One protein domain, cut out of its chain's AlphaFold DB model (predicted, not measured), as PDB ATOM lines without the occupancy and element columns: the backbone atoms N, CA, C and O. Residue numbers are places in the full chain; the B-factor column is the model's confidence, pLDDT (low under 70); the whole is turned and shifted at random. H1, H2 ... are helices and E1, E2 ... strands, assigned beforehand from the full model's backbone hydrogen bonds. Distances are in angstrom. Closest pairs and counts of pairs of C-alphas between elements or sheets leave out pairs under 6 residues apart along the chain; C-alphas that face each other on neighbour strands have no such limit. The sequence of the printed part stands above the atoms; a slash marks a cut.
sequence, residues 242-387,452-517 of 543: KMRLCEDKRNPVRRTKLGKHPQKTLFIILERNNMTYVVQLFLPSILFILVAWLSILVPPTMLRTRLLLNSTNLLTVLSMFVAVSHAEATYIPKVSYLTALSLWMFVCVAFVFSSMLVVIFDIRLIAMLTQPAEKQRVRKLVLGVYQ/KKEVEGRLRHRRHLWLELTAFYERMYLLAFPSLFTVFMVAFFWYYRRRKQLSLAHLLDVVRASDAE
ATOM      1  N   LYS A 242       5.033  21.377  19.237       56.94
ATOM      2  CA  LYS A 242       3.632  21.114  18.894       56.94
ATOM      3  C   LYS A 242       3.413  21.504  17.430       56.94
ATOM      4  O   LYS A 242       3.603  22.667  17.076       56.94
ATOM      5  N   MET A 243       3.045  20.542  16.582       53.00
ATOM      6  CA  MET A 243       2.825  20.756  15.146       53.00
ATOM      7  C   MET A 243       1.332  20.927  14.832       53.00
ATOM      8  O   MET A 243       0.508  20.135  15.283       53.00
ATOM      9  N   ARG A 244       0.981  21.947  14.043       60.97
ATOM     10  CA  ARG A 244      -0.337  22.117  13.410       60.97
ATOM     11  C   ARG A 244      -0.162  22.344  11.907       60.97
ATOM     12  O   ARG A 244       0.677  23.147  11.506       60.97
ATOM     13  N   LEU A 245      -0.939  21.629  11.096       57.16
ATOM     14  CA  LEU A 245      -0.959  21.727   9.634       57.16
ATOM     15  C   LEU A 245      -2.236  22.449   9.200       57.16
ATOM     16  O   LEU A 245      -3.320  22.042   9.613       57.16
ATOM     17  N   CYS A 246      -2.107  23.479   8.366       58.34
ATOM     18  CA  CYS A 246      -3.241  24.151   7.733       58.34
ATOM     19  C   CYS A 246      -2.964  24.353   6.240       58.34
ATOM     20  O   CYS A 246      -1.888  24.817   5.855       58.34
ATOM     21  N   GLU A 247      -3.929  23.992   5.399       57.69
ATOM     22  CA  GLU A 247      -3.887  24.237   3.958       57.69
ATOM     23  C   GLU A 247      -4.579  25.568   3.651       57.69
ATOM     24  O   GLU A 247      -5.679  25.828   4.133       57.69
ATOM     25  N   ASP A 248      -3.934  26.424   2.859       56.38
ATOM     26  CA  ASP A 248      -4.520  27.693   2.436       56.38
ATOM     27  C   ASP A 248      -5.450  27.479   1.236       56.38
ATOM     28  O   ASP A 248      -4.987  27.271   0.110       56.38
ATOM     29  N   LYS A 249      -6.767  27.535   1.460       59.03
ATOM     30  CA  LYS A 249      -7.778  27.378   0.399       59.03
ATOM     31  C   LYS A 249      -8.126  28.689  -0.315       59.03
ATOM     32  O   LYS A 249      -8.863  28.673  -1.297       59.03
ATOM     33  N   ARG A 250      -7.606  29.832   0.150       56.31
ATOM     34  CA  ARG A 250      -8.117  31.166  -0.208       56.31
ATOM     35  C   ARG A 250      -7.681  31.693  -1.568       56.31
ATOM     36  O   ARG A 250      -8.331  32.594  -2.093       56.31
ATOM     37  N   ASN A 251      -6.560  31.225  -2.119       53.22
ATOM     38  CA  ASN A 251      -6.058  31.796  -3.366       53.22
ATOM     39  C   ASN A 251      -5.238  30.788  -4.181       53.22
ATOM     40  O   ASN A 251      -4.025  30.677  -3.986       53.22
ATOM     41  N   PRO A 252      -5.860  30.084  -5.145       57.34
ATOM     42  CA  PRO A 252      -5.132  29.194  -6.034       57.34
ATOM     43  C   PRO A 252      -4.223  29.964  -6.990       57.34
ATOM     44  O   PRO A 252      -3.527  29.323  -7.764       57.34
ATOM     45  N   VAL A 253      -4.234  31.309  -6.989       55.34
ATOM     46  CA  VAL A 253      -3.522  32.152  -7.953       55.34
ATOM     47  C   VAL A 253      -2.834  33.348  -7.277       55.34
ATOM     48  O   VAL A 253      -3.474  34.288  -6.810       55.34
ATOM     49  N   ARG A 254      -1.498  33.380  -7.292       53.34
ATOM     50  CA  ARG A 254      -0.688  34.517  -6.835       53.34
ATOM     51  C   ARG A 254      -0.658  35.606  -7.903       53.34
ATOM     52  O   ARG A 254      -0.156  35.378  -9.005       53.34
ATOM     53  N   ARG A 255      -1.133  36.810  -7.579       51.19
ATOM     54  CA  ARG A 255      -0.913  38.005  -8.411       51.19
ATOM     55  C   ARG A 255       0.458  38.597  -8.105       51.19
ATOM     56  O   ARG A 255       0.766  38.935  -6.966       51.19
ATOM     57  N   THR A 256       1.280  38.726  -9.133       62.88
ATOM     58  CA  THR A 256       2.561  39.436  -9.084       62.88
ATOM     59  C   THR A 256       2.559  40.542 -10.136       62.88
ATOM     60  O   THR A 256       1.704  40.550 -11.018       62.88
ATOM     61  N   LYS A 257       3.544  41.450 -10.099       51.94
ATOM     62  CA  LYS A 257       3.734  42.455 -11.164       51.94
ATOM     63  C   LYS A 257       3.954  41.834 -12.562       51.94
ATOM     64  O   LYS A 257       3.884  42.557 -13.541       51.94
ATOM     65  N   LEU A 258       4.226  40.524 -12.644       50.97
ATOM     66  CA  LEU A 258       4.417  39.759 -13.882       50.97
ATOM     67  C   LEU A 258       3.167  38.982 -14.347       50.97
ATOM     68  O   LEU A 258       3.227  38.347 -15.395       50.97
ATOM     69  N   GLY A 259       2.062  38.995 -13.590       56.31
ATOM     70  CA  GLY A 259       0.840  38.256 -13.930       56.31
ATOM     71  C   GLY A 259       0.316  37.341 -12.817       56.31
ATOM     72  O   GLY A 259       0.747  37.407 -11.660       56.31
ATOM     73  N   LYS A 260      -0.672  36.513 -13.180       65.25
ATOM     74  CA  LYS A 260      -1.399  35.562 -12.321       65.25
ATOM     75  C   LYS A 260      -0.779  34.156 -12.440       65.25
ATOM     76  O   LYS A 260      -0.737  33.621 -13.541       65.25
ATOM     77  N   HIS A 261      -0.337  33.544 -11.335       62.09
ATOM     78  CA  HIS A 261       0.277  32.201 -11.332       62.09
ATOM     79  C   HIS A 261      -0.406  31.230 -10.365       62.09
ATOM     80  O   HIS A 261      -0.636  31.633  -9.227       62.09
ATOM     81  N   PRO A 262      -0.658  29.961 -10.741       66.25
ATOM     82  CA  PRO A 262      -1.244  28.990  -9.830       66.25
ATOM     83  C   PRO A 262      -0.315  28.680  -8.641       66.25
ATOM     84  O   PRO A 262       0.882  28.454  -8.826       66.25
ATOM     85  N   GLN A 263      -0.851  28.669  -7.421       61.56
ATOM     86  CA  GLN A 263      -0.135  28.420  -6.169       61.56
ATOM     87  C   GLN A 263      -0.995  27.559  -5.234       61.56
ATOM     88  O   GLN A 263      -2.185  27.801  -5.076       61.56
ATOM     89  N   LYS A 264      -0.366  26.587  -4.565       64.06
ATOM     90  CA  LYS A 264      -0.890  25.965  -3.342       64.06
ATOM     91  C   LYS A 264       0.066  26.279  -2.199       64.06
ATOM     92  O   LYS A 264       1.277  26.122  -2.364       64.06
ATOM     93  N   THR A 265      -0.462  26.724  -1.064       61.72
ATOM     94  CA  THR A 265       0.342  27.101   0.106       61.72
ATOM     95  C   THR A 265      -0.016  26.198   1.278       61.72
ATOM     96  O   THR A 265      -1.177  26.106   1.662       61.72
ATOM     97  N   LEU A 266       0.992  25.540   1.852       69.38
ATOM     98  CA  LEU A 266       0.863  24.772   3.088       69.38
ATOM     99  C   LEU A 266       1.498  25.567   4.229       69.38
ATOM    100  O   LEU A 266       2.684  25.902   4.162       69.38
ATOM    101  N   PHE A 267       0.734  25.832   5.286       67.88
ATOM    102  CA  PHE A 267       1.239  26.432   6.513       67.88
ATOM    103  C   PHE A 267       1.512  25.336   7.550       67.88
ATOM    104  O   PHE A 267       0.603  24.643   8.006       67.88
ATOM    105  N   ILE A 268       2.782  25.189   7.936       71.38
ATOM    106  CA  ILE A 268       3.209  24.298   9.022       71.38
ATOM    107  C   ILE A 268       3.550  25.172  10.230       71.38
ATOM    108  O   ILE A 268       4.556  25.883  10.230       71.38
ATOM    109  N   ILE A 269       2.711  25.130  11.263       71.00
ATOM    110  CA  ILE A 269       2.912  25.875  12.506       71.00
ATOM    111  C   ILE A 269       3.613  24.952  13.503       71.00
ATOM    112  O   ILE A 269       3.022  23.987  13.988       71.00
ATOM    113  N   LEU A 270       4.874  25.257  13.811       70.56
ATOM    114  CA  LEU A 270       5.675  24.558  14.816       70.56
ATOM    115  C   LEU A 270       5.821  25.444  16.058       70.56
ATOM    116  O   LEU A 270       6.449  26.500  16.006       70.56
ATOM    117  N   GLU A 271       5.258  25.017  17.185       68.19
ATOM    118  CA  GLU A 271       5.380  25.720  18.464       68.19
ATOM    119  C   GLU A 271       6.418  25.027  19.349       68.19
ATOM    120  O   GLU A 271       6.219  23.886  19.749       68.19
ATOM    121  N   ARG A 272       7.521  25.714  19.668       73.31
ATOM    122  CA  ARG A 272       8.597  25.176  20.514       73.31
ATOM    123  C   ARG A 272       8.144  25.024  21.972       73.31
ATOM    124  O   ARG A 272       7.525  25.936  22.524       73.31
ATOM    125  N   ASN A 273       8.515  23.919  22.613       75.06
ATOM    126  CA  ASN A 273       8.398  23.768  24.058       75.06
ATOM    127  C   ASN A 273       9.509  24.552  24.763       75.06
ATOM    128  O   ASN A 273      10.699  24.349  24.527       75.06
ATOM    129  N   ASN A 274       9.102  25.472  25.633       75.81
ATOM    130  CA  ASN A 274      10.010  26.413  26.276       75.81
ATOM    131  C   ASN A 274      10.526  25.920  27.638       75.81
ATOM    132  O   ASN A 274      11.400  26.572  28.208       75.81
ATOM    133  N   MET A 275      10.014  24.797  28.162       76.62
ATOM    134  CA  MET A 275      10.315  24.331  29.524       76.62
ATOM    135  C   MET A 275      11.813  24.090  29.749       76.62
ATOM    136  O   MET A 275      12.362  24.480  30.776       76.62
ATOM    137  N   THR A 276      12.504  23.532  28.752       77.12
ATOM    138  CA  THR A 276      13.949  23.277  28.815       77.12
ATOM    139  C   THR A 276      14.747  24.562  29.055       77.12
ATOM    140  O   THR A 276      15.650  24.574  29.884       77.12
ATOM    141  N   TYR A 277      14.371  25.672  28.411       81.81
ATOM    142  CA  TYR A 277      15.028  26.966  28.622       81.81
ATOM    143  C   TYR A 277      14.718  27.542  30.006       81.81
ATOM    144  O   TYR A 277      15.598  28.120  30.637       81.81
ATOM    145  N   VAL A 278      13.492  27.373  30.512       85.06
ATOM    146  CA  VAL A 278      13.122  27.835  31.864       85.06
ATOM    147  C   VAL A 278      14.019  27.192  32.920       85.06
ATOM    148  O   VAL A 278      14.592  27.898  33.747       85.06
ATOM    149  N   VAL A 279      14.200  25.874  32.844       84.38
ATOM    150  CA  VAL A 279      14.973  25.118  33.838       84.38
ATOM    151  C   VAL A 279      16.483  25.299  33.659       84.38
ATOM    152  O   VAL A 279      17.190  25.486  34.642       84.38
ATOM    153  N   GLN A 280      16.992  25.263  32.426       81.56
ATOM    154  CA  GLN A 280      18.442  25.252  32.175       81.56
ATOM    155  C   GLN A 280      19.069  26.646  32.058       81.56
ATOM    156  O   GLN A 280      20.283  26.776  32.183       81.56
ATOM    157  N   LEU A 281      18.268  27.688  31.813       87.75
ATOM    158  CA  LEU A 281      18.764  29.050  31.611       87.75
ATOM    159  C   LEU A 281      18.196  30.037  32.633       87.75
ATOM    160  O   LEU A 281      18.944  30.712  33.340       87.75
ATOM    161  N   PHE A 282      16.872  30.154  32.723       91.25
ATOM    162  CA  PHE A 282      16.261  31.191  33.561       91.25
ATOM    163  C   PHE A 282      16.437  30.897  35.054       91.25
ATOM    164  O   PHE A 282      16.838  31.782  35.802       91.25
ATOM    165  N   LEU A 283      16.220  29.654  35.484       91.31
ATOM    166  CA  LEU A 283      16.396  29.262  36.882       91.31
ATOM    167  C   LEU A 283      17.831  29.503  37.404       91.31
ATOM    168  O   LEU A 283      17.968  30.230  38.389       91.31
ATOM    169  N   PRO A 284      18.907  28.993  36.767       92.56
ATOM    170  CA  PRO A 284      20.266  29.235  37.253       92.56
ATOM    171  C   PRO A 284      20.662  30.715  37.211       92.56
ATOM    172  O   PRO A 284      21.287  31.194  38.152       92.56
ATOM    173  N   SER A 285      20.258  31.476  36.185       93.94
ATOM    174  CA  SER A 285      20.559  32.917  36.140       93.94
ATOM    175  C   SER A 285      19.869  33.698  37.266       93.94
ATOM    176  O   SER A 285      20.500  34.565  37.865       93.94
ATOM    177  N   ILE A 286      18.628  33.356  37.633       94.31
ATOM    178  CA  ILE A 286      17.945  33.947  38.798       94.31
ATOM    179  C   ILE A 286      18.683  33.603  40.099       94.31
ATOM    180  O   ILE A 286      18.861  34.482  40.938       94.31
ATOM    181  N   LEU A 287      19.165  32.366  40.260       94.38
ATOM    182  CA  LEU A 287      19.957  31.979  41.434       94.38
ATOM    183  C   LEU A 287      21.241  32.812  41.555       94.38
ATOM    184  O   LEU A 287      21.555  33.282  42.645       94.38
ATOM    185  N   PHE A 288      21.945  33.076  40.453       94.81
ATOM    186  CA  PHE A 288      23.128  33.946  40.472       94.81
ATOM    187  C   PHE A 288      22.800  35.409  40.801       94.81
ATOM    188  O   PHE A 288      23.575  36.073  41.493       94.81
ATOM    189  N   ILE A 289      21.634  35.908  40.386       95.94
ATOM    190  CA  ILE A 289      21.144  37.232  40.799       95.94
ATOM    191  C   ILE A 289      20.833  37.262  42.299       95.94
ATOM    192  O   ILE A 289      21.179  38.230  42.974       95.94
ATOM    193  N   LEU A 290      20.254  36.191  42.849       94.69
ATOM    194  CA  LEU A 290      20.054  36.062  44.293       94.69
ATOM    195  C   LEU A 290      21.389  36.015  45.041       94.69
ATOM    196  O   LEU A 290      21.528  36.690  46.053       94.69
ATOM    197  N   VAL A 291      22.398  35.304  44.530       93.88
ATOM    198  CA  VAL A 291      23.752  35.305  45.113       93.88
ATOM    199  C   VAL A 291      24.377  36.706  45.071       93.88
ATOM    200  O   VAL A 291      24.992  37.123  46.051       93.88
ATOM    201  N   ALA A 292      24.190  37.466  43.986       94.69
ATOM    202  CA  ALA A 292      24.661  38.851  43.889       94.69
ATOM    203  C   ALA A 292      23.986  39.755  44.930       94.69
ATOM    204  O   ALA A 292      24.664  40.521  45.613       94.69
ATOM    205  N   TRP A 293      22.672  39.618  45.110       94.00
ATOM    206  CA  TRP A 293      21.920  40.334  46.140       94.00
ATOM    207  C   TRP A 293      22.372  39.957  47.559       94.00
ATOM    208  O   TRP A 293      22.674  40.832  48.371       94.00
ATOM    209  N   LEU A 294      22.487  38.658  47.843       90.88
ATOM    210  CA  LEU A 294      22.896  38.149  49.150       90.88
ATOM    211  C   LEU A 294      24.353  38.482  49.491       90.88
ATOM    212  O   LEU A 294      24.701  38.555  50.667       90.88
ATOM    213  N   SER A 295      25.197  38.752  48.489       90.88
ATOM    214  CA  SER A 295      26.587  39.167  48.706       90.88
ATOM    215  C   SER A 295      26.720  40.452  49.531       90.88
ATOM    216  O   SER A 295      27.748  40.660  50.173       90.88
ATOM    217  N   ILE A 296      25.678  41.288  49.555       86.81
ATOM    218  CA  ILE A 296      25.644  42.559  50.291       86.81
ATOM    219  C   ILE A 296      25.342  42.343  51.775       86.81
ATOM    220  O   ILE A 296      25.710  43.169  52.601       86.81
ATOM    221  N   LEU A 297      24.722  41.215  52.143       87.50
ATOM    222  CA  LEU A 297      24.514  40.863  53.551       87.50
ATOM    223  C   LEU A 297      25.830  40.479  54.244       87.50
ATOM    224  O   LEU A 297      25.883  40.414  55.472       87.50
ATOM    225  N   VAL A 298      26.894  40.219  53.477       88.12
ATOM    226  CA  VAL A 298      28.220  39.959  54.036       88.12
ATOM    227  C   VAL A 298      28.739  41.245  54.688       88.12
ATOM    228  O   VAL A 298      28.852  42.267  54.004       88.12
ATOM    229  N   PRO A 299      29.112  41.207  55.983       82.56
ATOM    230  CA  PRO A 299      29.571  42.388  56.699       82.56
ATOM    231  C   PRO A 299      30.684  43.132  55.948       82.56
ATOM    232  O   PRO A 299      31.594  42.495  55.402       82.56
ATOM    233  N   PRO A 300      30.679  44.476  55.951       76.62
ATOM    234  CA  PRO A 300      31.642  45.272  55.191       76.62
ATOM    235  C   PRO A 300      33.087  45.080  55.658       76.62
ATOM    236  O   PRO A 300      34.024  45.290  54.893       76.62
ATOM    237  N   THR A 301      33.285  44.593  56.886       74.50
ATOM    238  CA  THR A 301      34.598  44.231  57.436       74.50
ATOM    239  C   THR A 301      35.311  43.135  56.635       74.50
ATOM    240  O   THR A 301      36.538  43.079  56.653       74.50
ATOM    241  N   MET A 302      34.574  42.292  55.901       83.56
ATOM    242  CA  MET A 302      35.098  41.162  55.122       83.56
ATOM    243  C   MET A 302      35.209  41.491  53.623       83.56
ATOM    244  O   MET A 302      34.677  40.787  52.760       83.56
ATOM    245  N   LEU A 303      35.936  42.564  53.295       82.00
ATOM    246  CA  LEU A 303      36.051  43.094  51.927       82.00
ATOM    247  C   LEU A 303      36.605  42.074  50.916       82.00
ATOM    248  O   LEU A 303      36.102  41.959  49.798       82.00
ATOM    249  N   ARG A 304      37.606  41.280  51.325       83.75
ATOM    250  CA  ARG A 304      38.216  40.230  50.487       83.75
ATOM    251  C   ARG A 304      37.192  39.177  50.060       83.75
ATOM    252  O   ARG A 304      37.158  38.787  48.895       83.75
ATOM    253  N   THR A 305      36.344  38.745  50.988       84.88
ATOM    254  CA  THR A 305      35.295  37.747  50.740       84.88
ATOM    255  C   THR A 305      34.225  38.299  49.804       84.88
ATOM    256  O   THR A 305      33.814  37.610  48.873       84.88
ATOM    257  N   ARG A 306      33.822  39.563  49.988       89.25
ATOM    258  CA  ARG A 306      32.846  40.240  49.117       89.25
ATOM    259  C   ARG A 306      33.337  40.377  47.683       89.25
ATOM    260  O   ARG A 306      32.577  40.113  46.751       89.25
ATOM    261  N   LEU A 307      34.602  40.756  47.504       89.81
ATOM    262  CA  LEU A 307      35.222  40.870  46.186       89.81
ATOM    263  C   LEU A 307      35.332  39.506  45.495       89.81
ATOM    264  O   LEU A 307      35.035  39.397  44.306       89.81
ATOM    265  N   LEU A 308      35.719  38.461  46.232       90.00
ATOM    266  CA  LEU A 308      35.812  37.109  45.685       90.00
ATOM    267  C   LEU A 308      34.432  36.589  45.260       90.00
ATOM    268  O   LEU A 308      34.267  36.162  44.124       90.00
ATOM    269  N   LEU A 309      33.422  36.718  46.123       92.00
ATOM    270  CA  LEU A 309      32.058  36.275  45.831       92.00
ATOM    271  C   LEU A 309      31.471  36.992  44.603       92.00
ATOM    272  O   LEU A 309      30.936  36.339  43.709       92.00
ATOM    273  N   ASN A 310      31.612  38.321  44.521       92.94
ATOM    274  CA  ASN A 310      31.110  39.099  43.382       92.94
ATOM    275  C   ASN A 310      31.886  38.818  42.087       92.94
ATOM    276  O   ASN A 310      31.272  38.701  41.028       92.94
ATOM    277  N   SER A 311      33.211  38.660  42.150       92.75
ATOM    278  CA  SER A 311      34.022  38.375  40.958       92.75
ATOM    279  C   SER A 311      33.789  36.960  40.413       92.75
ATOM    280  O   SER A 311      33.636  36.795  39.203       92.75
ATOM    281  N   THR A 312      33.662  35.944  41.275       93.81
ATOM    282  CA  THR A 312      33.297  34.577  40.867       93.81
ATOM    283  C   THR A 312      31.879  34.513  40.296       93.81
ATOM    284  O   THR A 312      31.646  33.827  39.298       93.81
ATOM    285  N   ASN A 313      30.932  35.252  40.878       94.88
ATOM    286  CA  ASN A 313      29.570  35.331  40.354       94.88
ATOM    287  C   ASN A 313      29.540  35.988  38.962       94.88
ATOM    288  O   ASN A 313      28.966  35.430  38.026       94.88
ATOM    289  N   LEU A 314      30.243  37.114  38.786       95.75
ATOM    290  CA  LEU A 314      30.368  37.780  37.488       95.75
ATOM    291  C   LEU A 314      30.990  36.857  36.437       95.75
ATOM    292  O   LEU A 314      30.468  36.762  35.327       95.75
ATOM    293  N   LEU A 315      32.065  36.146  36.794       94.75
ATOM    294  CA  LEU A 315      32.710  35.188  35.899       94.75
ATOM    295  C   LEU A 315      31.731  34.093  35.468       94.75
ATOM    296  O   LEU A 315      31.653  33.779  34.287       94.75
ATOM    297  N   THR A 316      30.944  33.560  36.401       94.94
ATOM    298  CA  THR A 316      30.030  32.446  36.126       94.94
ATOM    299  C   THR A 316      28.866  32.872  35.230       94.94
ATOM    300  O   THR A 316      28.557  32.187  34.253       94.94
ATOM    301  N   VAL A 317      28.254  34.032  35.494       94.81
ATOM    302  CA  VAL A 317      27.187  34.577  34.636       94.81
ATOM    303  C   VAL A 317      27.731  34.960  33.255       94.81
ATOM    304  O   VAL A 317      27.053  34.740  32.249       94.81
ATOM    305  N   LEU A 318      28.970  35.455  33.169       93.56
ATOM    306  CA  LEU A 318      29.623  35.743  31.892       93.56
ATOM    307  C   LEU A 318      29.939  34.462  31.101       93.56
ATOM    308  O   LEU A 318      29.663  34.401  29.903       93.56
ATOM    309  N   SER A 319      30.452  33.416  31.754       93.25
ATOM    310  CA  SER A 319      30.661  32.100  31.136       93.25
ATOM    311  C   SER A 319      29.349  31.506  30.626       93.25
ATOM    312  O   SER A 319      29.302  30.956  29.526       93.25
ATOM    313  N   MET A 320      28.264  31.670  31.383       90.69
ATOM    314  CA  MET A 320      26.927  31.255  30.974       90.69
ATOM    315  C   MET A 320      26.428  32.049  29.755       90.69
ATOM    316  O   MET A 320      25.890  31.448  28.828       90.69
ATOM    317  N   PHE A 321      26.644  33.369  29.701       90.25
ATOM    318  CA  PHE A 321      26.322  34.186  28.522       90.25
ATOM    319  C   PHE A 321      27.071  33.695  27.279       90.25
ATOM    320  O   PHE A 321      26.452  33.452  26.245       90.25
ATOM    321  N   VAL A 322      28.379  33.460  27.401       89.69
ATOM    322  CA  VAL A 322      29.214  32.936  26.311       89.69
ATOM    323  C   VAL A 322      28.724  31.562  25.844       89.69
ATOM    324  O   VAL A 322      28.591  31.337  24.641       89.69
ATOM    325  N   ALA A 323      28.379  30.658  26.766       87.06
ATOM    326  CA  ALA A 323      27.827  29.345  26.431       87.06
ATOM    327  C   ALA A 323      26.512  29.450  25.638       87.06
ATOM    328  O   ALA A 323      26.321  28.740  24.648       87.06
ATOM    329  N   VAL A 324      25.628  30.376  26.023       83.44
ATOM    330  CA  VAL A 324      24.373  30.646  25.307       83.44
ATOM    331  C   VAL A 324      24.650  31.220  23.927       83.44
ATOM    332  O   VAL A 324      24.100  30.715  22.955       83.44
ATOM    333  N   SER A 325      25.537  32.206  23.804       83.56
ATOM    334  CA  SER A 325      25.905  32.783  22.508       83.56
ATOM    335  C   SER A 325      26.527  31.748  21.563       83.56
ATOM    336  O   SER A 325      26.224  31.744  20.370       83.56
ATOM    337  N   HIS A 326      27.344  30.820  22.074       80.12
ATOM    338  CA  HIS A 326      27.880  29.705  21.284       80.12
ATOM    339  C   HIS A 326      26.800  28.709  20.855       80.12
ATOM    340  O   HIS A 326      26.810  28.245  19.710       80.12
ATOM    341  N   ALA A 327      25.854  28.390  21.741       76.94
ATOM    342  CA  ALA A 327      24.710  27.559  21.395       76.94
ATOM    343  C   ALA A 327      23.830  28.248  20.334       76.94
ATOM    344  O   ALA A 327      23.456  27.618  19.346       76.94
ATOM    345  N   GLU A 328      23.565  29.550  20.467       72.88
ATOM    346  CA  GLU A 328      22.833  30.329  19.463       72.88
ATOM    347  C   GLU A 328      23.558  30.312  18.110       72.88
ATOM    348  O   GLU A 328      22.932  30.015  17.098       72.88
ATOM    349  N   ALA A 329      24.875  30.526  18.082       72.25
ATOM    350  CA  ALA A 329      25.658  30.519  16.843       72.25
ATOM    351  C   ALA A 329      25.683  29.154  16.128       72.25
ATOM    352  O   ALA A 329      25.900  29.101  14.915       72.25
ATOM    353  N   THR A 330      25.484  28.064  16.878       70.25
ATOM    354  CA  THR A 330      25.549  26.683  16.376       70.25
ATOM    355  C   THR A 330      24.180  26.162  15.937       70.25
ATOM    356  O   THR A 330      24.074  25.491  14.912       70.25
ATOM    357  N   TYR A 331      23.126  26.466  16.704       64.75
ATOM    358  CA  TYR A 331      21.792  25.879  16.529       64.75
ATOM    359  C   TYR A 331      20.759  26.842  15.928       64.75
ATOM    360  O   TYR A 331      19.699  26.391  15.488       64.75
ATOM    361  N   ILE A 332      21.023  28.154  15.908       65.31
ATOM    362  CA  ILE A 332      20.088  29.175  15.420       65.31
ATOM    363  C   ILE A 332      20.699  29.878  14.195       65.31
ATOM    364  O   ILE A 332      21.868  30.262  14.218       65.31
ATOM    365  N   PRO A 333      19.945  30.060  13.093       62.66
ATOM    366  CA  PRO A 333      20.430  30.829  11.953       62.66
ATOM    367  C   PRO A 333      20.772  32.261  12.379       62.66
ATOM    368  O   PRO A 333      20.013  32.895  13.112       62.66
ATOM    369  N   LYS A 334      21.911  32.774  11.900       59.59
ATOM    370  CA  LYS A 334      22.390  34.122  12.226       59.59
ATOM    371  C   LYS A 334      21.351  35.160  11.807       59.59
ATOM    372  O   LYS A 334      21.109  35.360  10.618       59.59
ATOM    373  N   VAL A 335      20.760  35.819  12.793       69.38
ATOM    374  CA  VAL A 335      19.855  36.956  12.617       69.38
ATOM    375  C   VAL A 335      20.536  38.220  13.136       69.38
ATOM    376  O   VAL A 335      21.342  38.160  14.057       69.38
ATOM    377  N   SER A 336      20.242  39.367  12.524       71.94
ATOM    378  CA  SER A 336      20.869  40.655  12.852       71.94
ATOM    379  C   SER A 336      20.248  41.374  14.056       71.94
ATOM    380  O   SER A 336      20.760  42.411  14.466       71.94
ATOM    381  N   TYR A 337      19.147  40.863  14.616       74.62
ATOM    382  CA  TYR A 337      18.470  41.469  15.764       74.62
ATOM    383  C   TYR A 337      18.850  40.786  17.081       74.62
ATOM    384  O   TYR A 337      19.147  39.592  17.116       74.62
ATOM    385  N   LEU A 338      18.786  41.548  18.178       73.50
ATOM    386  CA  LEU A 338      18.997  41.035  19.531       73.50
ATOM    387  C   LEU A 338      17.960  39.955  19.860       73.50
ATOM    388  O   LEU A 338      16.751  40.205  19.823       73.50
ATOM    389  N   THR A 339      18.431  38.753  20.200       82.69
ATOM    390  CA  THR A 339      17.559  37.670  20.658       82.69
ATOM    391  C   THR A 339      17.063  37.955  22.078       82.69
ATOM    392  O   THR A 339      17.727  38.614  22.880       82.69
ATOM    393  N   ALA A 340      15.876  37.441  22.413       85.69
ATOM    394  CA  ALA A 340      15.291  37.603  23.745       85.69
ATOM    395  C   ALA A 340      16.182  37.023  24.857       85.69
ATOM    396  O   ALA A 340      16.272  37.598  25.940       85.69
ATOM    397  N   LEU A 341      16.846  35.898  24.571       86.00
ATOM    398  CA  LEU A 341      17.759  35.229  25.497       86.00
ATOM    399  C   LEU A 341      19.035  36.050  25.705       86.00
ATOM    400  O   LEU A 341      19.449  36.244  26.845       86.00
ATOM    401  N   SER A 342      19.601  36.607  24.629       85.88
ATOM    402  CA  SER A 342      20.751  37.512  24.722       85.88
ATOM    403  C   SER A 342      20.420  38.787  25.505       85.88
ATOM    404  O   SER A 342      21.226  39.222  26.323       85.88
ATOM    405  N   LEU A 343      19.215  39.353  25.337       90.50
ATOM    406  CA  LEU A 343      18.763  40.505  26.128       90.50
ATOM    407  C   LEU A 343      18.637  40.169  27.622       90.50
ATOM    408  O   LEU A 343      19.107  40.939  28.455       90.50
ATOM    409  N   TRP A 344      18.025  39.029  27.966       93.12
ATOM    410  CA  TRP A 344      17.916  38.570  29.357       93.12
ATOM    411  C   TRP A 344      19.291  38.440  30.012       93.12
ATOM    412  O   TRP A 344      19.539  39.018  31.067       93.12
ATOM    413  N   MET A 345      20.205  37.728  29.349       91.31
ATOM    414  CA  MET A 345      21.547  37.496  29.876       91.31
ATOM    415  C   MET A 345      22.351  38.792  30.014       91.31
ATOM    416  O   MET A 345      23.053  38.952  31.008       91.31
ATOM    417  N   PHE A 346      22.211  39.744  29.084       91.88
ATOM    418  CA  PHE A 346      22.854  41.055  29.198       91.88
ATOM    419  C   PHE A 346      22.383  41.817  30.443       91.88
ATOM    420  O   PHE A 346      23.200  42.366  31.180       91.88
ATOM    421  N   VAL A 347      21.075  41.802  30.719       94.81
ATOM    422  CA  VAL A 347      20.524  42.432  31.926       94.81
ATOM    423  C   VAL A 347      21.011  41.713  33.186       94.81
ATOM    424  O   VAL A 347      21.453  42.379  34.118       94.81
ATOM    425  N   CYS A 348      21.029  40.377  33.214       94.75
ATOM    426  CA  CYS A 348      21.583  39.631  34.348       94.75
ATOM    427  C   CYS A 348      23.057  39.983  34.613       94.75
ATOM    428  O   CYS A 348      23.419  40.268  35.754       94.75
ATOM    429  N   VAL A 349      23.896  40.030  33.571       94.94
ATOM    430  CA  VAL A 349      25.303  40.453  33.688       94.94
ATOM    431  C   VAL A 349      25.398  41.877  34.235       94.94
ATOM    432  O   VAL A 349      26.199  42.122  35.131       94.94
ATOM    433  N   ALA A 350      24.568  42.808  33.757       95.44
ATOM    434  CA  ALA A 350      24.571  44.192  34.227       95.44
ATOM    435  C   ALA A 350      24.205  44.317  35.719       95.44
ATOM    436  O   ALA A 350      24.827  45.101  36.435       95.44
ATOM    437  N   PHE A 351      23.246  43.526  36.212       95.12
ATOM    438  CA  PHE A 351      22.894  43.495  37.637       95.12
ATOM    439  C   PHE A 351      24.032  42.922  38.495       95.12
ATOM    440  O   PHE A 351      24.413  43.544  39.484       95.12
ATOM    441  N   VAL A 352      24.638  41.796  38.104       95.88
ATOM    442  CA  VAL A 352      25.798  41.237  38.832       95.88
ATOM    443  C   VAL A 352      27.006  42.180  38.777       95.88
ATOM    444  O   VAL A 352      27.734  42.345  39.751       95.88
ATOM    445  N   PHE A 353      27.211  42.869  37.656       95.19
ATOM    446  CA  PHE A 353      28.245  43.893  37.554       95.19
ATOM    447  C   PHE A 353      27.953  45.091  38.467       95.19
ATOM    448  O   PHE A 353      28.861  45.605  39.116       95.19
ATOM    449  N   SER A 354      26.689  45.508  38.584       93.31
ATOM    450  CA  SER A 354      26.287  46.566  39.511       93.31
ATOM    451  C   SER A 354      26.619  46.210  40.963       93.31
ATOM    452  O   SER A 354      27.116  47.079  41.680       93.31
ATOM    453  N   SER A 355      26.431  44.956  41.395       91.38
ATOM    454  CA  SER A 355      26.801  44.552  42.761       91.38
ATOM    455  C   SER A 355      28.320  44.575  42.967       91.38
ATOM    456  O   SER A 355      28.798  44.986  44.024       91.38
ATOM    457  N   MET A 356      29.104  44.245  41.934       91.19
ATOM    458  CA  MET A 356      30.561  44.402  41.963       91.19
ATOM    459  C   MET A 356      30.994  45.877  42.041       91.19
ATOM    460  O   MET A 356      31.941  46.194  42.762       91.19
ATOM    461  N   LEU A 357      30.304  46.791  41.349       92.44
ATOM    462  CA  LEU A 357      30.586  48.229  41.424       92.44
ATOM    463  C   LEU A 357      30.368  48.793  42.829       92.44
ATOM    464  O   LEU A 357      31.131  49.665  43.237       92.44
ATOM    465  N   VAL A 358      29.383  48.280  43.575       90.75
ATOM    466  CA  VAL A 358      29.201  48.637  44.991       90.75
ATOM    467  C   VAL A 358      30.449  48.258  45.786       90.75
ATOM    468  O   VAL A 358      31.031  49.115  46.434       90.75
ATOM    469  N   VAL A 359      30.964  47.033  45.637       89.25
ATOM    470  CA  VAL A 359      32.199  46.612  46.328       89.25
ATOM    471  C   VAL A 359      33.413  47.458  45.919       89.25
ATOM    472  O   VAL A 359      34.243  47.806  46.757       89.25
ATOM    473  N   ILE A 360      33.531  47.826  44.640       90.25
ATOM    474  CA  ILE A 360      34.602  48.720  44.171       90.25
ATOM    475  C   ILE A 360      34.470  50.109  44.808       90.25
ATOM    476  O   ILE A 360      35.477  50.704  45.204       90.25
ATOM    477  N   PHE A 361      33.245  50.622  44.918       89.12
ATOM    478  CA  PHE A 361      32.966  51.874  45.605       89.12
ATOM    479  C   PHE A 361      33.362  51.792  47.084       89.12
ATOM    480  O   PHE A 361      34.024  52.709  47.562       89.12
ATOM    481  N   ASP A 362      33.089  50.679  47.772       84.12
ATOM    482  CA  ASP A 362      33.515  50.452  49.162       84.12
ATOM    483  C   ASP A 362      35.043  50.550  49.305       84.12
ATOM    484  O   ASP A 362      35.548  51.258  50.179       84.12
ATOM    485  N   ILE A 363      35.791  49.881  48.415       85.12
ATOM    486  CA  ILE A 363      37.265  49.913  48.396       85.12
ATOM    487  C   ILE A 363      37.762  51.349  48.198       85.12
ATOM    488  O   ILE A 363      38.672  51.807  48.896       85.12
ATOM    489  N   ARG A 364      37.168  52.078  47.246       85.25
ATOM    490  CA  ARG A 364      37.539  53.468  46.960       85.25
ATOM    491  C   ARG A 364      37.195  54.401  48.112       85.25
ATOM    492  O   ARG A 364      38.006  55.264  48.426       85.25
ATOM    493  N   LEU A 365      36.057  54.202  48.767       81.81
ATOM    494  CA  LEU A 365      35.650  54.974  49.934       81.81
ATOM    495  C   LEU A 365      36.651  54.801  51.085       81.81
ATOM    496  O   LEU A 365      37.064  55.792  51.681       81.81
ATOM    497  N   ILE A 366      37.108  53.571  51.350       77.75
ATOM    498  CA  ILE A 366      38.160  53.304  52.344       77.75
ATOM    499  C   ILE A 366      39.447  54.053  51.975       77.75
ATOM    500  O   ILE A 366      40.018  54.742  52.820       77.75
ATOM    501  N   ALA A 367      39.878  53.975  50.712       78.44
ATOM    502  CA  ALA A 367      41.078  54.664  50.239       78.44
ATOM    503  C   ALA A 367      40.976  56.197  50.396       78.44
ATOM    504  O   ALA A 367      41.908  56.832  50.894       78.44
ATOM    505  N   MET A 368      39.827  56.792  50.056       74.19
ATOM    506  CA  MET A 368      39.575  58.228  50.229       74.19
ATOM    507  C   MET A 368      39.590  58.644  51.706       74.19
ATOM    508  O   MET A 368      40.149  59.682  52.047       74.19
ATOM    509  N   LEU A 369      39.032  57.825  52.604       69.06
ATOM    510  CA  LEU A 369      39.038  58.086  54.050       69.06
ATOM    511  C   LEU A 369      40.428  57.921  54.690       69.06
ATOM    512  O   LEU A 369      40.675  58.459  55.774       69.06
ATOM    513  N   THR A 370      41.347  57.205  54.033       68.12
ATOM    514  CA  THR A 370      42.751  57.115  54.464       68.12
ATOM    515  C   THR A 370      43.613  58.303  54.020       68.12
ATOM    516  O   THR A 370      44.586  58.606  54.711       68.12
ATOM    517  N   GLN A 371      43.256  59.014  52.939       71.31
ATOM    518  CA  GLN A 371      44.037  60.144  52.414       71.31
ATOM    519  C   GLN A 371      43.610  61.505  53.017       71.31
ATOM    520  O   GLN A 371      42.427  61.845  53.013       71.31
ATOM    521  N   PRO A 372      44.551  62.347  53.497       57.75
ATOM    522  CA  PRO A 372      44.223  63.603  54.186       57.75
ATOM    523  C   PRO A 372      43.651  64.704  53.271       57.75
ATOM    524  O   PRO A 372      42.824  65.492  53.726       57.75
ATOM    525  N   ALA A 373      44.030  64.746  51.988       58.56
ATOM    526  CA  ALA A 373      43.644  65.811  51.051       58.56
ATOM    527  C   ALA A 373      42.197  65.705  50.517       58.56
ATOM    528  O   ALA A 373      41.587  66.716  50.171       58.56
ATOM    529  N   GLU A 374      41.613  64.500  50.471       58.28
ATOM    530  CA  GLU A 374      40.245  64.276  49.964       58.28
ATOM    531  C   GLU A 374      39.173  64.234  51.073       58.28
ATOM    532  O   GLU A 374      37.978  64.348  50.779       58.28
ATOM    533  N   LYS A 375      39.584  64.189  52.355       54.53
ATOM    534  CA  LYS A 375      38.701  64.161  53.544       54.53
ATOM    535  C   LYS A 375      37.655  65.286  53.519       54.53
ATOM    536  O   LYS A 375      36.473  65.045  53.768       54.53
ATOM    537  N   GLN A 376      38.057  66.513  53.175       56.66
ATOM    538  CA  GLN A 376      37.161  67.681  53.143       56.66
ATOM    539  C   GLN A 376      36.119  67.624  52.013       56.66
ATOM    540  O   GLN A 376      35.008  68.133  52.181       56.66
ATOM    541  N   ARG A 377      36.435  66.988  50.874       60.47
ATOM    542  CA  ARG A 377      35.501  66.843  49.741       60.47
ATOM    543  C   ARG A 377      34.418  65.813  50.045       60.47
ATOM    544  O   ARG A 377      33.240  66.106  49.854       60.47
ATOM    545  N   VAL A 378      34.806  64.657  50.589       62.00
ATOM    546  CA  VAL A 378      33.857  63.619  51.021       62.00
ATOM    547  C   VAL A 378      32.964  64.155  52.143       62.00
ATOM    548  O   VAL A 378      31.749  64.005  52.067       62.00
ATOM    549  N   ARG A 379      33.521  64.893  53.116       56.50
ATOM    550  CA  ARG A 379      32.753  65.551  54.191       56.50
ATOM    551  C   ARG A 379      31.672  66.495  53.651       56.50
ATOM    552  O   ARG A 379      30.525  66.385  54.072       56.50
ATOM    553  N   LYS A 380      31.995  67.373  52.689       62.59
ATOM    554  CA  LYS A 380      31.006  68.270  52.052       62.59
ATOM    555  C   LYS A 380      29.934  67.506  51.268       62.59
ATOM    556  O   LYS A 380      28.768  67.882  51.321       62.59
ATOM    557  N   LEU A 381      30.309  66.432  50.569       61.84
ATOM    558  CA  LEU A 381      29.371  65.614  49.797       61.84
ATOM    559  C   LEU A 381      28.398  64.853  50.712       61.84
ATOM    560  O   LEU A 381      27.193  64.854  50.475       61.84
ATOM    561  N   VAL A 382      28.916  64.255  51.787       60.72
ATOM    562  CA  VAL A 382      28.134  63.497  52.772       60.72
ATOM    563  C   VAL A 382      27.224  64.421  53.568       60.72
ATOM    564  O   VAL A 382      26.026  64.162  53.621       60.72
ATOM    565  N   LEU A 383      27.741  65.537  54.098       56.66
ATOM    566  CA  LEU A 383      26.914  66.556  54.751       56.66
ATOM    567  C   LEU A 383      25.852  67.096  53.792       56.66
ATOM    568  O   LEU A 383      24.706  67.222  54.196       56.66
ATOM    569  N   GLY A 384      26.180  67.319  52.517       59.53
ATOM    570  CA  GLY A 384      25.218  67.753  51.504       59.53
ATOM    571  C   GLY A 384      24.097  66.738  51.245       59.53
ATOM    572  O   GLY A 384      22.934  67.125  51.175       59.53
ATOM    573  N   VAL A 385      24.406  65.441  51.143       58.31
ATOM    574  CA  VAL A 385      23.401  64.372  50.965       58.31
ATOM    575  C   VAL A 385      22.571  64.166  52.241       58.31
ATOM    576  O   VAL A 385      21.357  63.968  52.159       58.31
ATOM    577  N   TYR A 386      23.194  64.270  53.416       50.12
ATOM    578  CA  TYR A 386      22.550  64.090  54.720       50.12
ATOM    579  C   TYR A 386      21.663  65.291  55.102       50.12
ATOM    580  O   TYR A 386      20.520  65.111  55.518       50.12
ATOM    581  N   GLN A 387      22.128  66.526  54.871       54.97
ATOM    582  CA  GLN A 387      21.368  67.769  55.076       54.97
ATOM    583  C   GLN A 387      20.181  67.873  54.112       54.97
ATOM    584  O   GLN A 387      19.094  68.276  54.519       54.97
ATOM    585  N   LYS A 452      49.450  57.312  71.331       46.12
ATOM    586  CA  LYS A 452      48.849  56.031  70.931       46.12
ATOM    587  C   LYS A 452      47.325  56.032  71.098       46.12
ATOM    588  O   LYS A 452      46.614  55.575  70.200       46.12
ATOM    589  N   LYS A 453      46.807  56.591  72.200       51.47
ATOM    590  CA  LYS A 453      45.358  56.728  72.445       51.47
ATOM    591  C   LYS A 453      44.685  57.677  71.449       51.47
ATOM    592  O   LYS A 453      43.573  57.384  71.006       51.47
ATOM    593  N   GLU A 454      45.353  58.763  71.066       56.34
ATOM    594  CA  GLU A 454      44.858  59.736  70.084       56.34
ATOM    595  C   GLU A 454      44.801  59.134  68.668       56.34
ATOM    596  O   GLU A 454      43.795  59.253  67.960       56.34
ATOM    597  N   VAL A 455      45.843  58.405  68.250       51.75
ATOM    598  CA  VAL A 455      45.867  57.679  66.967       51.75
ATOM    599  C   VAL A 455      44.810  56.565  66.934       51.75
ATOM    600  O   VAL A 455      44.083  56.442  65.944       51.75
ATOM    601  N   GLU A 456      44.647  55.804  68.019       55.12
ATOM    602  CA  GLU A 456      43.575  54.808  68.161       55.12
ATOM    603  C   GLU A 456      42.175  55.446  68.151       55.12
ATOM    604  O   GLU A 456      41.239  54.886  67.577       55.12
ATOM    605  N   GLY A 457      42.009  56.631  68.746       61.72
ATOM    606  CA  GLY A 457      40.784  57.435  68.671       61.72
ATOM    607  C   GLY A 457      40.440  57.832  67.233       61.72
ATOM    608  O   GLY A 457      39.342  57.538  66.751       61.72
ATOM    609  N   ARG A 458      41.412  58.386  66.496       59.78
ATOM    610  CA  ARG A 458      41.256  58.768  65.080       59.78
ATOM    611  C   ARG A 458      40.916  57.580  64.179       59.78
ATOM    612  O   ARG A 458      40.066  57.703  63.295       59.78
ATOM    613  N   LEU A 459      41.541  56.422  64.396       57.94
ATOM    614  CA  LEU A 459      41.253  55.192  63.648       57.94
ATOM    615  C   LEU A 459      39.851  54.643  63.953       57.94
ATOM    616  O   LEU A 459      39.142  54.237  63.028       57.94
ATOM    617  N   ARG A 460      39.417  54.680  65.222       66.62
ATOM    618  CA  ARG A 460      38.054  54.294  65.630       66.62
ATOM    619  C   ARG A 460      36.996  55.189  64.992       66.62
ATOM    620  O   ARG A 460      36.029  54.670  64.437       66.62
ATOM    621  N   HIS A 461      37.214  56.502  64.985       66.75
ATOM    622  CA  HIS A 461      36.292  57.457  64.373       66.75
ATOM    623  C   HIS A 461      36.178  57.265  62.847       66.75
ATOM    624  O   HIS A 461      35.074  57.174  62.313       66.75
ATOM    625  N   ARG A 462      37.304  57.092  62.132       64.25
ATOM    626  CA  ARG A 462      37.306  56.794  60.680       64.25
ATOM    627  C   ARG A 462      36.555  55.505  60.350       64.25
ATOM    628  O   ARG A 462      35.815  55.453  59.368       64.25
ATOM    629  N   ARG A 463      36.732  54.472  61.178       67.31
ATOM    630  CA  ARG A 463      36.032  53.191  61.042       67.31
ATOM    631  C   ARG A 463      34.526  53.344  61.264       67.31
ATOM    632  O   ARG A 463      33.763  52.742  60.520       67.31
ATOM    633  N   HIS A 464      34.108  54.155  62.234       73.12
ATOM    634  CA  HIS A 464      32.694  54.434  62.497       73.12
ATOM    635  C   HIS A 464      32.025  55.156  61.319       73.12
ATOM    636  O   HIS A 464      31.000  54.700  60.819       73.12
ATOM    637  N   LEU A 465      32.655  56.221  60.813       69.31
ATOM    638  CA  LEU A 465      32.145  56.999  59.680       69.31
ATOM    639  C   LEU A 465      31.990  56.141  58.414       69.31
ATOM    640  O   LEU A 465      30.977  56.220  57.720       69.31
ATOM    641  N   TRP A 466      32.985  55.299  58.126       74.81
ATOM    642  CA  TRP A 466      32.920  54.353  57.016       74.81
ATOM    643  C   TRP A 466      31.758  53.362  57.177       74.81
ATOM    644  O   TRP A 466      30.981  53.192  56.242       74.81
ATOM    645  N   LEU A 467      31.590  52.764  58.363       74.50
ATOM    646  CA  LEU A 467      30.503  51.818  58.633       74.50
ATOM    647  C   LEU A 467      29.113  52.451  58.463       74.50
ATOM    648  O   LEU A 467      28.223  51.805  57.915       74.50
ATOM    649  N   GLU A 468      28.919  53.704  58.884       77.50
ATOM    650  CA  GLU A 468      27.641  54.409  58.718       77.50
ATOM    651  C   GLU A 468      27.325  54.728  57.254       77.50
ATOM    652  O   GLU A 468      26.203  54.501  56.792       77.50
ATOM    653  N   LEU A 469      28.318  55.221  56.505       76.75
ATOM    654  CA  LEU A 469      28.186  55.488  55.071       76.75
ATOM    655  C   LEU A 469      27.890  54.209  54.293       76.75
ATOM    656  O   LEU A 469      26.978  54.197  53.466       76.75
ATOM    657  N   THR A 470      28.620  53.137  54.598       81.31
ATOM    658  CA  THR A 470      28.406  51.819  54.005       81.31
ATOM    659  C   THR A 470      27.021  51.278  54.313       81.31
ATOM    660  O   THR A 470      26.273  50.957  53.390       81.31
ATOM    661  N   ALA A 471      26.591  51.331  55.573       82.75
ATOM    662  CA  ALA A 471      25.240  50.934  55.950       82.75
ATOM    663  C   ALA A 471      24.153  51.757  55.233       82.75
ATOM    664  O   ALA A 471      23.085  51.226  54.921       82.75
ATOM    665  N   PHE A 472      24.392  53.043  54.960       82.00
ATOM    666  CA  PHE A 472      23.418  53.908  54.299       82.00
ATOM    667  C   PHE A 472      23.114  53.475  52.858       82.00
ATOM    668  O   PHE A 472      21.944  53.244  52.530       82.00
ATOM    669  N   TYR A 473      24.126  53.363  51.988       83.25
ATOM    670  CA  TYR A 473      23.865  52.970  50.597       83.25
ATOM    671  C   TYR A 473      23.578  51.475  50.463       83.25
ATOM    672  O   TYR A 473      22.788  51.109  49.596       83.25
ATOM    673  N   GLU A 474      24.122  50.613  51.329       86.94
ATOM    674  CA  GLU A 474      23.781  49.187  51.324       86.94
ATOM    675  C   GLU A 474      22.308  48.963  51.654       86.94
ATOM    676  O   GLU A 474      21.650  48.205  50.954       86.94
ATOM    677  N   ARG A 475      21.729  49.677  52.632       87.75
ATOM    678  CA  ARG A 475      20.279  49.607  52.910       87.75
ATOM    679  C   ARG A 475      19.436  50.026  51.712       87.75
ATOM    680  O   ARG A 475      18.415  49.402  51.425       87.75
ATOM    681  N   MET A 476      19.857  51.074  51.007       87.69
ATOM    682  CA  MET A 476      19.182  51.511  49.788       87.69
ATOM    683  C   MET A 476      19.272  50.435  48.699       87.69
ATOM    684  O   MET A 476      18.267  50.111  48.071       87.69
ATOM    685  N   TYR A 477      20.452  49.848  48.506       90.00
ATOM    686  CA  TYR A 477      20.694  48.832  47.489       90.00
ATOM    687  C   TYR A 477      19.997  47.500  47.812       90.00
ATOM    688  O   TYR A 477      19.433  46.878  46.916       90.00
ATOM    689  N   LEU A 478      19.940  47.094  49.083       90.81
ATOM    690  CA  LEU A 478      19.235  45.895  49.555       90.81
ATOM    691  C   LEU A 478      17.743  45.909  49.200       90.81
ATOM    692  O   LEU A 478      17.176  44.848  48.946       90.81
ATOM    693  N   LEU A 479      17.128  47.095  49.159       90.06
ATOM    694  CA  LEU A 479      15.733  47.292  48.755       90.06
ATOM    695  C   LEU A 479      15.587  47.524  47.243       90.06
ATOM    696  O   LEU A 479      14.665  47.003  46.612       90.06
ATOM    697  N   ALA A 480      16.484  48.309  46.644       91.44
ATOM    698  CA  ALA A 480      16.397  48.689  45.236       91.44
ATOM    699  C   ALA A 480      16.762  47.538  44.285       91.44
ATOM    700  O   ALA A 480      16.122  47.368  43.254       91.44
ATOM    701  N   PHE A 481      17.757  46.718  44.622       93.94
ATOM    702  CA  PHE A 481      18.241  45.648  43.749       93.94
ATOM    703  C   PHE A 481      17.184  44.574  43.443       93.94
ATOM    704  O   PHE A 481      16.878  44.370  42.263       93.94
ATOM    705  N   PRO A 482      16.564  43.911  44.444       94.56
ATOM    706  CA  PRO A 482      15.539  42.906  44.169       94.56
ATOM    707  C   PRO A 482      14.263  43.528  43.586       94.56
ATOM    708  O   PRO A 482      13.609  42.900  42.753       94.56
ATOM    709  N   SER A 483      13.908  44.763  43.955       93.94
ATOM    710  CA  SER A 483      12.716  45.428  43.407       93.94
ATOM    711  C   SER A 483      12.883  45.781  41.923       93.94
ATOM    712  O   SER A 483      12.014  45.470  41.113       93.94
ATOM    713  N   LEU A 484      14.032  46.327  41.522       95.62
ATOM    714  CA  LEU A 484      14.325  46.608  40.113       95.62
ATOM    715  C   LEU A 484      14.386  45.327  39.272       95.62
ATOM    716  O   LEU A 484      13.846  45.294  38.165       95.62
ATOM    717  N   PHE A 485      14.996  44.259  39.796       95.62
ATOM    718  CA  PHE A 485      15.077  42.991  39.071       95.62
ATOM    719  C   PHE A 485      13.710  42.305  38.931       95.62
ATOM    720  O   PHE A 485      13.392  41.776  37.868       95.62
ATOM    721  N   THR A 486      12.867  42.345  39.966       94.50
ATOM    722  CA  THR A 486      11.505  41.786  39.897       94.50
ATOM    723  C   THR A 486      10.618  42.558  38.922       94.50
ATOM    724  O   THR A 486       9.916  41.934  38.126       94.50
ATOM    725  N   VAL A 487      10.702  43.894  38.894       96.38
ATOM    726  CA  VAL A 487      10.022  44.718  37.880       96.38
ATOM    727  C   VAL A 487      10.484  44.338  36.473       96.38
ATOM    728  O   VAL A 487       9.648  44.113  35.597       96.38
ATOM    729  N   PHE A 488      11.798  44.201  36.257       95.88
ATOM    730  CA  PHE A 488      12.343  43.738  34.981       95.88
ATOM    731  C   PHE A 488      11.812  42.351  34.603       95.88
ATOM    732  O   PHE A 488      11.341  42.168  33.482       95.88
ATOM    733  N   MET A 489      11.834  41.390  35.528       94.44
ATOM    734  CA  MET A 489      11.356  40.028  35.297       94.44
ATOM    735  C   MET A 489       9.883  40.023  34.868       94.44
ATOM    736  O   MET A 489       9.538  39.424  33.848       94.44
ATOM    737  N   VAL A 490       9.016  40.724  35.605       95.06
ATOM    738  CA  VAL A 490       7.585  40.821  35.285       95.06
ATOM    739  C   VAL A 490       7.378  41.485  33.926       95.06
ATOM    740  O   VAL A 490       6.654  40.942  33.091       95.06
ATOM    741  N   ALA A 491       8.047  42.611  33.662       94.69
ATOM    742  CA  ALA A 491       7.945  43.324  32.391       94.69
ATOM    743  C   ALA A 491       8.437  42.476  31.208       94.69
ATOM    744  O   ALA A 491       7.781  42.427  30.167       94.69
ATOM    745  N   PHE A 492       9.553  41.763  31.378       93.94
ATOM    746  CA  PHE A 492      10.132  40.879  30.374       93.94
ATOM    747  C   PHE A 492       9.152  39.761  30.005       93.94
ATOM    748  O   PHE A 492       8.769  39.623  28.840       93.94
ATOM    749  N   PHE A 493       8.682  38.991  30.990       91.50
ATOM    750  CA  PHE A 493       7.758  37.888  30.726       91.50
ATOM    751  C   PHE A 493       6.402  38.378  30.217       91.50
ATOM    752  O   PHE A 493       5.833  37.749  29.322       91.50
ATOM    753  N   TRP A 494       5.900  39.514  30.710       93.38
ATOM    754  CA  TRP A 494       4.674  40.126  30.201       93.38
ATOM    755  C   TRP A 494       4.807  40.526  28.728       93.38
ATOM    756  O   TRP A 494       3.975  40.129  27.908       93.38
ATOM    757  N   TYR A 495       5.878  41.239  28.369       91.81
ATOM    758  CA  TYR A 495       6.139  41.681  27.000       91.81
ATOM    759  C   TYR A 495       6.224  40.493  26.034       91.81
ATOM    760  O   TYR A 495       5.531  40.463  25.013       91.81
ATOM    761  N   TYR A 496       7.013  39.471  26.371       86.38
ATOM    762  CA  TYR A 496       7.186  38.307  25.501       86.38
ATOM    763  C   TYR A 496       5.945  37.414  25.443       86.38
ATOM    764  O   TYR A 496       5.613  36.908  24.367       86.38
ATOM    765  N   ARG A 497       5.199  37.266  26.546       86.50
ATOM    766  CA  ARG A 497       3.913  36.554  26.545       86.50
ATOM    767  C   ARG A 497       2.888  37.269  25.667       86.50
ATOM    768  O   ARG A 497       2.241  36.616  24.848       86.50
ATOM    769  N   ARG A 498       2.779  38.596  25.779       87.12
ATOM    770  CA  ARG A 498       1.873  39.417  24.960       87.12
ATOM    771  C   ARG A 498       2.239  39.347  23.479       87.12
ATOM    772  O   ARG A 498       1.367  39.118  22.644       87.12
ATOM    773  N   ARG A 499       3.528  39.455  23.143       83.31
ATOM    774  CA  ARG A 499       4.016  39.339  21.760       83.31
ATOM    775  C   ARG A 499       3.759  37.951  21.165       83.31
ATOM    776  O   ARG A 499       3.341  37.860  20.013       83.31
ATOM    777  N   LYS A 500       3.942  36.880  21.952       78.06
ATOM    778  CA  LYS A 500       3.590  35.508  21.545       78.06
ATOM    779  C   LYS A 500       2.097  35.392  21.231       78.06
ATOM    780  O   LYS A 500       1.752  34.833  20.195       78.06
ATOM    781  N   GLN A 501       1.224  35.936  22.082       77.62
ATOM    782  CA  GLN A 501      -0.223  35.901  21.846       77.62
ATOM    783  C   GLN A 501      -0.641  36.691  20.602       77.62
ATOM    784  O   GLN A 501      -1.410  36.166  19.808       77.62
ATOM    785  N   LEU A 502      -0.096  37.891  20.385       75.44
ATOM    786  CA  LEU A 502      -0.355  38.690  19.178       75.44
ATOM    787  C   LEU A 502       0.092  37.973  17.898       75.44
ATOM    788  O   LEU A 502      -0.652  37.928  16.924       75.44
ATOM    789  N   SER A 503       1.285  37.371  17.904       75.31
ATOM    790  CA  SER A 503       1.786  36.611  16.753       75.31
ATOM    791  C   SER A 503       0.953  35.360  16.482       75.31
ATOM    792  O   SER A 503       0.730  35.022  15.323       75.31
ATOM    793  N   LEU A 504       0.508  34.667  17.535       72.25
ATOM    794  CA  LEU A 504      -0.349  33.494  17.406       72.25
ATOM    795  C   LEU A 504      -1.746  33.882  16.911       72.25
ATOM    796  O   LEU A 504      -2.270  33.193  16.049       72.25
ATOM    797  N   ALA A 505      -2.321  34.980  17.409       73.06
ATOM    798  CA  ALA A 505      -3.603  35.505  16.946       73.06
ATOM    799  C   ALA A 505      -3.537  35.880  15.460       73.06
ATOM    800  O   ALA A 505      -4.341  35.383  14.687       73.06
ATOM    801  N   HIS A 506      -2.506  36.618  15.038       72.94
ATOM    802  CA  HIS A 506      -2.295  36.949  13.627       72.94
ATOM    803  C   HIS A 506      -2.164  35.689  12.758       72.94
ATOM    804  O   HIS A 506      -2.806  35.584  11.718       72.94
ATOM    805  N   LEU A 507      -1.360  34.705  13.181       66.69
ATOM    806  CA  LEU A 507      -1.217  33.439  12.452       66.69
ATOM    807  C   LEU A 507      -2.534  32.655  12.395       66.69
ATOM    808  O   LEU A 507      -2.859  32.092  11.356       66.69
ATOM    809  N   LEU A 508      -3.299  32.629  13.487       67.31
ATOM    810  CA  LEU A 508      -4.600  31.966  13.538       67.31
ATOM    811  C   LEU A 508      -5.663  32.707  12.726       67.31
ATOM    812  O   LEU A 508      -6.524  32.042  12.171       67.31
ATOM    813  N   ASP A 509      -5.599  34.029  12.593       68.25
ATOM    814  CA  ASP A 509      -6.492  34.802  11.723       68.25
ATOM    815  C   ASP A 509      -6.145  34.583  10.241       68.25
ATOM    816  O   ASP A 509      -7.033  34.428   9.401       68.25
ATOM    817  N   VAL A 510      -4.854  34.459   9.910       64.75
ATOM    818  CA  VAL A 510      -4.386  34.029   8.576       64.75
ATOM    819  C   VAL A 510      -4.791  32.582   8.263       64.75
ATOM    820  O   VAL A 510      -4.977  32.242   7.102       64.75
ATOM    821  N   VAL A 511      -4.995  31.730   9.262       62.12
ATOM    822  CA  VAL A 511      -5.539  30.379   9.052       62.12
ATOM    823  C   VAL A 511      -7.071  30.394   8.987       62.12
ATOM    824  O   VAL A 511      -7.658  29.913   8.031       62.12
ATOM    825  N   ARG A 512      -7.764  31.009   9.949       62.41
ATOM    826  CA  ARG A 512      -9.237  31.016   9.998       62.41
ATOM    827  C   ARG A 512      -9.854  31.694   8.802       62.41
ATOM    828  O   ARG A 512     -10.843  31.217   8.263       62.41
ATOM    829  N   ALA A 513      -9.275  32.806   8.366       57.66
ATOM    830  CA  ALA A 513      -9.803  33.453   7.192       57.66
ATOM    831  C   ALA A 513      -9.524  32.620   5.916       57.66
ATOM    832  O   ALA A 513     -10.126  32.933   4.901       57.66
ATOM    833  N   SER A 514      -8.642  31.590   5.934       51.31
ATOM    834  CA  SER A 514      -8.406  30.675   4.792       51.31
ATOM    835  C   SER A 514      -9.388  29.526   4.759       51.31
ATOM    836  O   SER A 514      -9.610  28.965   3.692       51.31
ATOM    837  N   ASP A 515      -9.986  29.229   5.907       47.69
ATOM    838  CA  ASP A 515     -11.089  28.288   6.042       47.69
ATOM    839  C   ASP A 515     -12.454  28.939   5.752       47.69
ATOM    840  O   ASP A 515     -13.430  28.228   5.528       47.69
ATOM    841  N   ALA A 516     -12.537  30.275   5.725       47.03
ATOM    842  CA  ALA A 516     -13.731  30.989   5.286       47.03
ATOM    843  C   ALA A 516     -13.877  30.882   3.757       47.03
ATOM    844  O   ALA A 516     -12.968  31.268   3.017       47.03
ATOM    845  N   GLU A 517     -15.019  30.365   3.289       43.88
ATOM    846  CA  GLU A 517     -15.359  30.317   1.863       43.88
ATOM    847  C   GLU A 517     -15.219  31.705   1.218       43.88
ATOM    848  O   GLU A 517     -15.597  32.717   1.826       43.88
TER     849      GLU A 517
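Overview. This is residues 242 to 387 and 452 to 517 of the 543 residues of the protein "Glycine receptor subunit alpha-3" of Amphibalanus amphitrite (UniProt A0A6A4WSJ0). One very long helix, H5, runs nearly the length of a rod, and H1, H2 and H3 make an up-and-down bundle with it, each running against the one before it in the chain; H1 and H3 pack on H5, while H2 packs on H1 and H3. Beyond one end of the three shorter helices, the narrow strand pair E1 and E4 runs beside the last turns of H5 to a small hairpin, E2 and E3; towards the other end H4 turns off from H3. The printed part has 212 residues, mostly helix, in the order E1 E2 E3 E4 H1 H2 H3 H4 H5, with two antiparallel sheets, E1 - E4 and E2 - E3. It is extended, with a radius of gyration of the C-alphas of 27.7 A and spans of 98 by 35 by 29 A.

Arrangement. E1, residues 242 to 248, and E4, residues 265 to 272, are antiparallel at 163 degrees, with N 244 and O 269 2.9 A apart, within hydrogen-bond range. E2, residues 253 to 256, and E3, residues 259 to 262, form an antiparallel hairpin, with N 254 and O 261 2.7 A apart. E3 runs on into E4 at 69 degrees. H5, residues 452 to 515, and E4 are near each other; the closest C-alphas of H5 and E1, Ser 514 and Asp 248, are 5.4 A apart. H1, residues 275 to 297, touches H5 with residues 293 to 296 alone, opposite ways at 18 degrees, a shallow tilt; the closest C-alphas are Trp 293 and Phe 481, 6.9 A. H2, residues 303 to 331, and H3, residues 340 to 370, form a helical hairpin at a shallow tilt of 21 degrees, C-alphas 310 and 356 being closest at 5.5 A. H3 and H4, residues 375 to 387, touch only at the corner, and only just, with 3 pairs of C-alphas within 8 A; the closest are 369 and 375, 6.1 A. Every O i to N i+4 pair is within hydrogen-bond range in H2, H3 and H4, with 15 of 19 in H1 and 57 of 60 in H5.

Along the chain. E1 begins at C-alpha 242 (3.632, 21.114, 18.894). H1 spans 32.4 A, H2 41.9 A and H3 45.6 A. H5 spans 92.6 A, from C-alpha 452 (48.849, 56.031, 70.931) to C-alpha 515 (-11.089, 28.288, 6.042).

Size, cuts and confidence. The C-alphas farthest apart, Lys 260 and Lys 452, are 99.4 A apart. Residues 388 to 451 are not printed, and C-alphas 387 and 452 are 33.8 A apart across the cut. Of the links printed whole, H2 to H3 is short and the others are tight. The mean pLDDT of the printed part is 77.0, with 74 residues under 70, among them 242 to 267, 372 to 387 and 507 to 517.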